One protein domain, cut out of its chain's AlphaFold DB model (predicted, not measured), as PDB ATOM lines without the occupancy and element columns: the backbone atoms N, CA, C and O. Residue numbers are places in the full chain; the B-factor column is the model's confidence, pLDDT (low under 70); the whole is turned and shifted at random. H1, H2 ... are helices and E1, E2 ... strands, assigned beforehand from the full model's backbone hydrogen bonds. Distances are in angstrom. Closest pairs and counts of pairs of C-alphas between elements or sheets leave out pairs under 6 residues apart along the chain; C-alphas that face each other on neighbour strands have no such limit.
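This is residues 14 to 89 of the 141 residues of an uncharacterized protein of Smittium mucronatum (UniProt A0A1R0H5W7). A small twisted sheet of four short strands, E2, E4, E1 and E3, makes one part of an elongated body, and two short helices, H1 and H2, lie near each other beyond one end of its strands. A long loop, residues 18 to 34, swings from E1 round to E2 at the sheet's edge. The printed part has 76 residues, with the order E1 E2 E3 H1 H2 E4 and a mixed sheet; its class is mixed, helices and strands, with 37 residues, under half, in named elements. It is compact, with a radius of gyration of the C-alphas of 12.3 A and spans of 38 by 23 by 21 A.

Inner strands E4, residues 84 to 88, and E1, residues 14 to 17, are parallel at 39 degrees, with N 15 and O 85 2.8 A apart, within hydrogen-bond range. Edge strand E2, residues 35 to 38, is antiparallel to E4 at 154 degrees, with N 86 to O 37 at 2.8 A. Edge strand E3, residues 47 to 50, is antiparallel to E1 at 171 degrees, with N 14 to O 49 at 2.8 A. H1, residues 52 to 61, only grazes the sheet with residues 54 to 58. H2, residues 69 to 78, is only just not on it, with 4 pairs of C-alphas within 10 A; its closest C-alpha to E4 is that of Leu 77, 7.3 A from Ser 84. In H1 and H2 every O i to N i+4 pair is within hydrogen-bond range.

E1 begins at C-alpha 14 (-4.786, -23.045, 10.915) and spans 9.0 A, E2 10.2 A and E3 10.3 A. H1 spans 14.4 A, H2 14.2 A. E4, 13.4 A, ends at C-alpha 88 (-0.192, -20.353, 20.825).

The farthest C-alphas, Pro 33 and Glu 66, are 38.8 A apart. The printed part has no cut; E1 to E2 is the long link. No printed residue is under 70 in pLDDT.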
ATOM      1  N   LEU A  14      -4.959 -23.555   9.563       95.75
ATOM      2  CA  LEU A  14      -4.786 -23.045  10.915       95.75
ATOM      3  C   LEU A  14      -4.610 -24.223  11.874       95.75
ATOM      4  O   LEU A  14      -5.562 -24.956  12.138       95.75
ATOM      5  N   TYR A  15      -3.412 -24.390  12.419       95.81
ATOM      6  CA  TYR A  15      -3.141 -25.351  13.480       95.81
ATOM      7  C   TYR A  15      -3.668 -24.814  14.809       95.81
ATOM      8  O   TYR A  15      -3.246 -23.758  15.288       95.81
ATOM      9  N   ILE A  16      -4.581 -25.568  15.417       95.31
ATOM     10  CA  ILE A  16      -5.069 -25.322  16.782       95.31
ATOM     11  C   ILE A  16      -4.454 -26.308  17.790       95.31
ATOM     12  O   ILE A  16      -4.637 -26.143  18.998       95.31
ATOM     13  N   GLY A  17      -3.718 -27.302  17.282       92.75
ATOM     14  CA  GLY A  17      -2.878 -28.231  18.022       92.75
ATOM     15  C   GLY A  17      -1.833 -28.882  17.108       92.75
ATOM     16  O   GLY A  17      -2.160 -29.365  16.022       92.75
ATOM     17  N   HIS A  18      -0.577 -28.913  17.555       91.75
ATOM     18  CA  HIS A  18       0.536 -29.617  16.905       91.75
ATOM     19  C   HIS A  18       1.530 -30.096  17.982       91.75
ATOM     20  O   HIS A  18       1.411 -29.719  19.129       91.75
ATOM     21  N   CYS A  19       2.452 -31.020  17.732       86.56
ATOM     22  CA  CYS A  19       3.332 -31.508  18.816       86.56
ATOM     23  C   CYS A  19       4.575 -30.632  19.014       86.56
ATOM     24  O   CYS A  19       5.180 -30.627  20.087       86.56
ATOM     25  N   HIS A  20       4.968 -29.901  17.973       88.12
ATOM     26  CA  HIS A  20       6.142 -29.047  17.973       88.12
ATOM     27  C   HIS A  20       6.063 -28.050  16.814       88.12
ATOM     28  O   HIS A  20       5.456 -28.349  15.790       88.12
ATOM     29  N   GLN A  21       6.712 -26.899  16.962       90.56
ATOM     30  CA  GLN A  21       7.083 -26.022  15.854       90.56
ATOM     31  C   GLN A  21       8.392 -25.299  16.203       90.56
ATOM     32  O   GLN A  21       8.685 -25.065  17.382       90.56
ATOM     33  N   ASN A  22       9.152 -24.906  15.186       92.00
ATOM     34  CA  ASN A  22      10.336 -24.068  15.329       92.00
ATOM     35  C   ASN A  22       9.970 -22.668  15.838       92.00
ATOM     36  O   ASN A  22       8.819 -22.222  15.783       92.00
ATOM     37  N   LYS A  23      10.980 -21.929  16.314       89.12
ATOM     38  CA  LYS A  23      10.784 -20.525  16.696       89.12
ATOM     39  C   LYS A  23      10.231 -19.735  15.498       89.12
ATOM     40  O   LYS A  23      10.741 -19.895  14.384       89.12
ATOM     41  N   PRO A  24       9.205 -18.892  15.706       87.25
ATOM     42  CA  PRO A  24       8.667 -18.064  14.641       87.25
ATOM     43  C   PRO A  24       9.737 -17.086  14.152       87.25
ATOM     44  O   PRO A  24      10.454 -16.478  14.946       87.25
ATOM     45  N   THR A  25       9.828 -16.936  12.835       87.00
ATOM     46  CA  THR A  25      10.740 -15.991  12.169       87.00
ATOM     47  C   THR A  25      10.094 -14.631  11.910       87.00
ATOM     48  O   THR A  25      10.782 -13.675  11.564       87.00
ATOM     49  N   GLN A  26       8.772 -14.532  12.071       89.25
ATOM     50  CA  GLN A  26       7.975 -13.336  11.813       89.25
ATOM     51  C   GLN A  26       7.134 -12.976  13.038       89.25
ATOM     52  O   GLN A  26       6.736 -13.854  13.809       89.25
ATOM     53  N   SER A  27       6.824 -11.687  13.186       90.69
ATOM     54  CA  SER A  27       5.894 -11.217  14.214       90.69
ATOM     55  C   SER A  27       4.508 -11.851  14.038       90.69
ATOM     56  O   SER A  27       4.054 -12.027  12.902       90.69
ATOM     57  N   PRO A  28       3.809 -12.169  15.139       92.25
ATOM     58  CA  PRO A  28       2.466 -12.728  15.072       92.25
ATOM     59  C   PRO A  28       1.475 -11.760  14.409       92.25
ATOM     60  O   PRO A  28       1.584 -10.541  14.543       92.25
ATOM     61  N   ILE A  29       0.479 -12.315  13.714       91.50
ATOM     62  CA  ILE A  29      -0.619 -11.552  13.097       91.50
ATOM     63  C   ILE A  29      -1.699 -11.166  14.115       91.50
ATOM     64  O   ILE A  29      -2.421 -10.193  13.911       91.50
ATOM     65  N   ILE A  30      -1.798 -11.919  15.211       90.44
ATOM     66  CA  ILE A  30      -2.631 -11.619  16.375       90.44
ATOM     67  C   ILE A  30      -1.764 -11.886  17.600       90.44
ATOM     68  O   ILE A  30      -1.207 -12.971  17.720       90.44
ATOM     69  N   SER A  31      -1.647 -10.913  18.502       90.38
ATOM     70  CA  SER A  31      -0.831 -11.050  19.722       90.38
ATOM     71  C   SER A  31      -1.664 -11.156  21.002       90.38
ATOM     72  O   SER A  31      -1.109 -11.396  22.068       90.38
ATOM     73  N   SER A  32      -2.978 -10.916  20.928       83.94
ATOM     74  CA  SER A  32      -3.894 -10.923  22.074       83.94
ATOM     75  C   SER A  32      -5.345 -11.115  21.602       83.94
ATOM     76  O   SER A  32      -5.700 -10.542  20.570       83.94
ATOM     77  N   PRO A  33      -6.193 -11.897  22.310       84.94
ATOM     78  CA  PRO A  33      -5.902 -12.620  23.559       84.94
ATOM     79  C   PRO A  33      -5.118 -13.924  23.354       84.94
ATOM     80  O   PRO A  33      -4.641 -14.511  24.319       84.94
ATOM     81  N   VAL A  34      -4.980 -14.374  22.107       86.88
ATOM     82  CA  VAL A  34      -4.204 -15.554  21.714       86.88
ATOM     83  C   VAL A  34      -3.155 -15.146  20.692       86.88
ATOM     84  O   VAL A  34      -3.387 -14.223  19.907       86.88
ATOM     85  N   VAL A  35      -2.006 -15.819  20.693       91.12
ATOM     86  CA  VAL A  35      -0.967 -15.570  19.697       91.12
ATOM     87  C   VAL A  35      -1.279 -16.400  18.457       91.12
ATOM     88  O   VAL A  35      -1.393 -17.617  18.545       91.12
ATOM     89  N   VAL A  36      -1.410 -15.752  17.304       93.06
ATOM     90  CA  VAL A  36      -1.524 -16.410  15.998       93.06
ATOM     91  C   VAL A  36      -0.355 -15.956  15.145       93.06
ATOM     92  O   VAL A  36      -0.184 -14.762  14.896       93.06
ATOM     93  N   GLN A  37       0.463 -16.903  14.702       93.50
ATOM     94  CA  GLN A  37       1.709 -16.644  13.979       93.50
ATOM     95  C   GLN A  37       1.868 -17.623  12.822       93.50
ATOM     96  O   GLN A  37       1.261 -18.692  12.850       93.50
ATOM     97  N   LYS A  38       2.650 -17.260  11.796       93.94
ATOM     98  CA  LYS A  38       2.922 -18.162  10.668       93.94
ATOM     99  C   LYS A  38       3.549 -19.448  11.216       93.94
ATOM    100  O   LYS A  38       4.460 -19.367  12.044       93.94
ATOM    101  N   SER A  39       3.039 -20.607  10.811       93.62
ATOM    102  CA  SER A  39       3.571 -21.880  11.297       93.62
ATOM    103  C   SER A  39       4.992 -22.072  10.783       93.62
ATOM    104  O   SER A  39       5.278 -21.819   9.612       93.62
ATOM    105  N   SER A  40       5.880 -22.526  11.664       91.19
ATOM    106  CA  SER A  40       7.287 -22.772  11.348       91.19
ATOM    107  C   SER A  40       7.598 -24.232  11.638       91.19
ATOM    108  O   SER A  40       7.823 -24.593  12.785       91.19
ATOM    109  N   ASP A  41       7.561 -25.087  10.619       91.31
ATOM    110  CA  ASP A  41       7.742 -26.539  10.773       91.31
ATOM    111  C   ASP A  41       6.783 -27.200  11.800       91.31
ATOM    112  O   ASP A  41       7.239 -27.820  12.768       91.31
ATOM    113  N   PRO A  42       5.449 -27.043  11.652       91.50
ATOM    114  CA  PRO A  42       4.491 -27.651  12.568       91.50
ATOM    115  C   PRO A  42       4.520 -29.179  12.422       91.50
ATOM    116  O   PRO A  42       4.209 -29.729  11.365       91.50
ATOM    117  N   LYS A  43       4.887 -29.876  13.496       89.06
ATOM    118  CA  LYS A  43       4.899 -31.342  13.560       89.06
ATOM    119  C   LYS A  43       3.573 -31.867  14.080       89.06
ATOM    120  O   LYS A  43       2.994 -31.281  14.993       89.06
ATOM    121  N   CYS A  44       3.165 -33.040  13.603       88.56
ATOM    122  CA  CYS A  44       1.882 -33.658  13.921       88.56
ATOM    123  C   CYS A  44       0.671 -32.857  13.402       88.56
ATOM    124  O   CYS A  44       0.689 -31.637  13.260       88.56
ATOM    125  N   MET A  45      -0.428 -33.564  13.144       90.00
ATOM    126  CA  MET A  45      -1.664 -32.987  12.608       90.00
ATOM    127  C   MET A  45      -2.882 -33.390  13.438       90.00
ATOM    128  O   MET A  45      -3.893 -33.843  12.911       90.00
ATOM    129  N   HIS A  46      -2.773 -33.279  14.761       89.56
ATOM    130  CA  HIS A  46      -3.828 -33.755  15.660       89.56
ATOM    131  C   HIS A  46      -5.024 -32.801  15.764       89.56
ATOM    132  O   HIS A  46      -6.122 -33.271  16.054       89.56
ATOM    133  N   ALA A  47      -4.861 -31.504  15.469       93.19
ATOM    134  CA  ALA A  47      -5.994 -30.586  15.365       93.19
ATOM    135  C   ALA A  47      -5.708 -29.353  14.492       93.19
ATOM    136  O   ALA A  47      -4.823 -28.541  14.773       93.19
ATOM    137  N   TYR A  48      -6.516 -29.168  13.452       95.56
ATOM    138  CA  TYR A  48      -6.357 -28.074  12.500       95.56
ATOM    139  C   TYR A  48      -7.684 -27.731  11.811       95.56
ATOM    140  O   TYR A  48      -8.590 -28.558  11.717       95.56
ATOM    141  N   GLY A  49      -7.786 -26.498  11.323       95.69
ATOM    142  CA  GLY A  49      -8.798 -26.063  10.365       95.69
ATOM    143  C   GLY A  49      -8.161 -25.819   9.001       95.69
ATOM    144  O   GLY A  49      -7.002 -25.414   8.919       95.69
ATOM    145  N   VAL A  50      -8.914 -26.041   7.926       96.50
ATOM    146  CA  VAL A  50      -8.473 -25.781   6.548       96.50
ATOM    147  C   VAL A  50      -9.505 -24.885   5.876       96.50
ATOM    148  O   VAL A  50     -10.707 -25.108   6.022       96.50
ATOM    149  N   SER A  51      -9.054 -23.854   5.165       96.56
ATOM    150  CA  SER A  51      -9.947 -23.027   4.355       96.56
ATOM    151  C   SER A  51     -10.394 -23.790   3.103       96.56
ATOM    152  O   SER A  51      -9.770 -24.770   2.698       96.56
ATOM    153  N   LEU A  52     -11.465 -23.349   2.437       96.12
ATOM    154  CA  LEU A  52     -11.920 -24.007   1.206       96.12
ATOM    155  C   LEU A  52     -10.833 -24.017   0.115       96.12
ATOM    156  O   LEU A  52     -10.659 -25.019  -0.577       96.12
ATOM    157  N   SER A  53     -10.094 -22.915  -0.042       95.12
ATOM    158  CA  SER A  53      -8.978 -22.837  -0.990       95.12
ATOM    159  C   SER A  53      -7.807 -23.716  -0.555       95.12
ATOM    160  O   SER A  53      -7.248 -24.418  -1.393       95.12
ATOM    161  N   GLY A  54      -7.490 -23.757   0.743       95.62
ATOM    162  CA  GLY A  54      -6.497 -24.678   1.291       95.62
ATOM    163  C   GLY A  54      -6.853 -26.139   1.014       95.62
ATOM    164  O   GLY A  54      -6.015 -26.895   0.539       95.62
ATOM    165  N   ALA A  55      -8.114 -26.529   1.208       96.00
ATOM    166  CA  ALA A  55      -8.574 -27.893   0.963       96.00
ATOM    167  C   ALA A  55      -8.412 -28.296  -0.509       96.00
ATOM    168  O   ALA A  55      -7.952 -29.400  -0.791       96.00
ATOM    169  N   LYS A  56      -8.711 -27.390  -1.450       95.62
ATOM    170  CA  LYS A  56      -8.462 -27.617  -2.883       95.62
ATOM    171  C   LYS A  56      -6.977 -27.815  -3.178       95.62
ATOM    172  O   LYS A  56      -6.627 -28.793  -3.823       95.62
ATOM    173  N   LYS A  57      -6.103 -26.964  -2.631       94.38
ATOM    174  CA  LYS A  57      -4.648 -27.127  -2.787       94.38
ATOM    175  C   LYS A  57      -4.159 -28.462  -2.227       94.38
ATOM    176  O   LYS A  57      -3.339 -29.112  -2.865       94.38
ATOM    177  N   LEU A  58      -4.658 -28.885  -1.060       93.38
ATOM    178  CA  LEU A  58      -4.323 -30.195  -0.494       93.38
ATOM    179  C   LEU A  58      -4.772 -31.316  -1.435       93.38
ATOM    180  O   LEU A  58      -3.976 -32.193  -1.739       93.38
ATOM    181  N   LEU A  59      -6.003 -31.261  -1.948       93.12
ATOM    182  CA  LEU A  59      -6.500 -32.249  -2.905       93.12
ATOM    183  C   LEU A  59      -5.694 -32.262  -4.203       93.12
ATOM    184  O   LEU A  59      -5.472 -33.328  -4.739       93.12
ATOM    185  N   GLU A  60      -5.229 -31.124  -4.708       92.38
ATOM    186  CA  GLU A  60      -4.431 -31.069  -5.939       92.38
ATOM    187  C   GLU A  60      -3.005 -31.603  -5.747       92.38
ATOM    188  O   GLU A  60      -2.435 -32.181  -6.669       92.38
ATOM    189  N   ASN A  61      -2.423 -31.418  -4.556       90.25
ATOM    190  CA  ASN A  61      -1.007 -31.702  -4.310       90.25
ATOM    191  C   ASN A  61      -0.752 -32.985  -3.497       90.25
ATOM    192  O   ASN A  61       0.374 -33.469  -3.503       90.25
ATOM    193  N   LEU A  62      -1.758 -33.540  -2.810       88.38
ATOM    194  CA  LEU A  62      -1.610 -34.670  -1.874       88.38
ATOM    195  C   LEU A  62      -2.501 -35.873  -2.213       88.38
ATOM    196  O   LEU A  62      -2.799 -36.684  -1.340       88.38
ATOM    197  N   VAL A  63      -2.940 -36.022  -3.471       81.81
ATOM    198  CA  VAL A  63      -3.732 -37.200  -3.900       81.81
ATOM    199  C   VAL A  63      -2.967 -38.504  -3.668       81.81
ATOM    200  O   VAL A  63      -3.558 -39.528  -3.327       81.81
ATOM    201  N   LYS A  64      -1.650 -38.480  -3.888       86.56
ATOM    202  CA  LYS A  64      -0.772 -39.636  -3.720       86.56
ATOM    203  C   LYS A  64       0.030 -39.476  -2.444       86.56
ATOM    204  O   LYS A  64       0.757 -38.503  -2.293       86.56
ATOM    205  N   PHE A  65      -0.087 -40.450  -1.548       86.31
ATOM    206  CA  PHE A  65       0.662 -40.452  -0.302       86.31
ATOM    207  C   PHE A  65       2.007 -41.160  -0.470       86.31
ATOM    208  O   PHE A  65       2.072 -42.380  -0.361       86.31
ATOM    209  N   GLU A  66       3.075 -40.405  -0.732       89.56
ATOM    210  CA  GLU A  66       4.445 -40.954  -0.802       89.56
ATOM    211  C   GLU A  66       5.127 -41.012   0.576       89.56
ATOM    212  O   GLU A  66       5.999 -41.842   0.831       89.56
ATOM    213  N   HIS A  67       4.685 -40.154   1.496       88.88
ATOM    214  CA  HIS A  67       5.172 -40.051   2.869       88.88
ATOM    215  C   HIS A  67       3.993 -39.873   3.839       88.88
ATOM    216  O   HIS A  67       2.876 -39.570   3.402       88.88
ATOM    217  N   PRO A  68       4.205 -40.009   5.162       90.06
ATOM    218  CA  PRO A  68       3.239 -39.555   6.156       90.06
ATOM    219  C   PRO A  68       2.693 -38.152   5.836       90.06
ATOM    220  O   PRO A  68       3.428 -37.266   5.391       90.06
ATOM    221  N   ILE A  69       1.380 -37.972   6.004       89.69
ATOM    222  CA  ILE A  69       0.647 -36.766   5.576       89.69
ATOM    223  C   ILE A  69       1.223 -35.476   6.177       89.69
ATOM    224  O   ILE A  69       1.288 -34.449   5.502       89.69
ATOM    225  N   ASP A  70       1.689 -35.539   7.420       89.56
ATOM    226  CA  ASP A  70       2.311 -34.434   8.138       89.56
ATOM    227  C   ASP A  70       3.642 -34.011   7.501       89.56
ATOM    228  O   ASP A  70       3.889 -32.816   7.333       89.56
ATOM    229  N   LEU A  71       4.459 -34.969   7.053       90.81
ATOM    230  CA  LEU A  71       5.692 -34.687   6.315       90.81
ATOM    231  C   LEU A  71       5.425 -34.127   4.914       90.81
ATOM    232  O   LEU A  71       6.142 -33.232   4.465       90.81
ATOM    233  N   GLN A  72       4.390 -34.603   4.220       91.69
ATOM    234  CA  GLN A  72       4.058 -34.060   2.901       91.69
ATOM    235  C   GLN A  72       3.516 -32.631   2.982       91.69
ATOM    236  O   GLN A  72       3.909 -31.774   2.189       91.69
ATOM    237  N   ILE A  73       2.664 -32.339   3.968       92.25
ATOM    238  CA  ILE A  73       2.178 -30.975   4.205       92.25
ATOM    239  C   ILE A  73       3.324 -30.051   4.586       92.25
ATOM    240  O   ILE A  73       3.384 -28.928   4.089       92.25
ATOM    241  N   LEU A  74       4.278 -30.528   5.386       91.56
ATOM    242  CA  LEU A  74       5.501 -29.782   5.648       91.56
ATOM    243  C   LEU A  74       6.260 -29.447   4.352       91.56
ATOM    244  O   LEU A  74       6.718 -28.319   4.187       91.56
ATOM    245  N   GLY A  75       6.337 -30.384   3.404       91.44
ATOM    246  CA  GLY A  75       6.881 -30.126   2.069       91.44
ATOM    247  C   GLY A  75       6.158 -28.988   1.336       91.44
ATOM    248  O   GLY A  75       6.805 -28.101   0.778       91.44
ATOM    249  N   LEU A  76       4.821 -28.951   1.397       91.62
ATOM    250  CA  LEU A  76       4.030 -27.865   0.806       91.62
ATOM    251  C   LEU A  76       4.288 -26.514   1.480       91.62
ATOM    252  O   LEU A  76       4.430 -25.511   0.777       91.62
ATOM    253  N   LEU A  77       4.390 -26.492   2.811       91.38
ATOM    254  CA  LEU A  77       4.720 -25.290   3.583       91.38
ATOM    255  C   LEU A  77       6.100 -24.742   3.213       91.38
ATOM    256  O   LEU A  77       6.238 -23.545   2.977       91.38
ATOM    257  N   ASN A  78       7.097 -25.620   3.093       89.81
ATOM    258  CA  ASN A  78       8.464 -25.242   2.728       89.81
ATOM    259  C   ASN A  78       8.582 -24.739   1.280       89.81
ATOM    260  O   ASN A  78       9.527 -24.029   0.955       89.81
ATOM    261  N   SER A  79       7.630 -25.096   0.412       89.31
ATOM    262  CA  SER A  79       7.571 -24.622  -0.977       89.31
ATOM    263  C   SER A  79       6.830 -23.289  -1.161       89.31
ATOM    264  O   SER A  79       6.621 -22.872  -2.299       89.31
ATOM    265  N   ASP A  80       6.365 -22.658  -0.073       83.81
ATOM    266  CA  ASP A  80       5.541 -21.433  -0.058       83.81
ATOM    267  C   ASP A  80       4.233 -21.502  -0.889       83.81
ATOM    268  O   ASP A  80       3.531 -20.505  -1.058       83.81
ATOM    269  N   LYS A  81       3.829 -22.690  -1.362       87.06
ATOM    270  CA  LYS A  81       2.544 -22.923  -2.059       87.06
ATOM    271  C   LYS A  81       1.345 -22.957  -1.108       87.06
ATOM    272  O   LYS A  81       0.189 -22.851  -1.540       87.06
ATOM    273  N   PHE A  82       1.622 -23.118   0.182       92.62
ATOM    274  CA  PHE A  82       0.638 -23.344   1.226       92.62
ATOM    275  C   PHE A  82       0.933 -22.444   2.428       92.62
ATOM    276  O   PHE A  82       2.031 -22.463   2.979       92.62
ATOM    277  N   VAL A  83      -0.038 -21.626   2.827       94.44
ATOM    278  CA  VAL A  83       0.103 -20.665   3.925       94.44
ATOM    279  C   VAL A  83      -0.585 -21.213   5.163       94.44
ATOM    280  O   VAL A  83      -1.809 -21.346   5.187       94.44
ATOM    281  N   SER A  84       0.183 -21.483   6.216       95.44
ATOM    282  CA  SER A  84      -0.374 -21.920   7.493       95.44
ATOM    283  C   SER A  84       0.001 -21.020   8.661       95.44
ATOM    284  O   SER A  84       1.040 -20.351   8.672       95.44
ATOM    285  N   TYR A  85      -0.891 -21.005   9.646       95.56
ATOM    286  CA  TYR A  85      -0.713 -20.325  10.919       95.56
ATOM    287  C   TYR A  85      -0.930 -21.300  12.073       95.56
ATOM    288  O   TYR A  85      -1.689 -22.258  11.951       95.56
ATOM    289  N   SER A  86      -0.296 -21.026  13.208       95.31
ATOM    290  CA  SER A  86      -0.464 -21.775  14.451       95.31
ATOM    291  C   SER A  86      -0.962 -20.858  15.561       95.31
ATOM    292  O   SER A  86      -0.499 -19.719  15.685       95.31
ATOM    293  N   ILE A  87      -1.873 -21.373  16.387       93.88
ATOM    294  CA  ILE A  87      -2.295 -20.727  17.634       93.88
ATOM    295  C   ILE A  87      -1.353 -21.131  18.776       93.88
ATOM    296  O   ILE A  87      -1.005 -22.300  18.922       93.88
ATOM    297  N   ASN A  88      -0.971 -20.162  19.607       89.25
ATOM    298  CA  ASN A  88      -0.192 -20.353  20.825       89.25
ATOM    299  C   ASN A  88      -0.836 -19.574  22.002       89.25
ATOM    300  O   ASN A  88      -1.086 -18.371  21.866       89.25
ATOM    301  N   PRO A  89      -1.106 -20.203  23.164       88.19
ATOM    302  CA  PRO A  89      -0.958 -21.634  23.444       88.19
ATOM    303  C   PRO A  89      -1.912 -22.493  22.609       88.19
ATOM    304  O   PRO A  89      -3.002 -22.057  22.241       88.19
TER     305      PRO A  89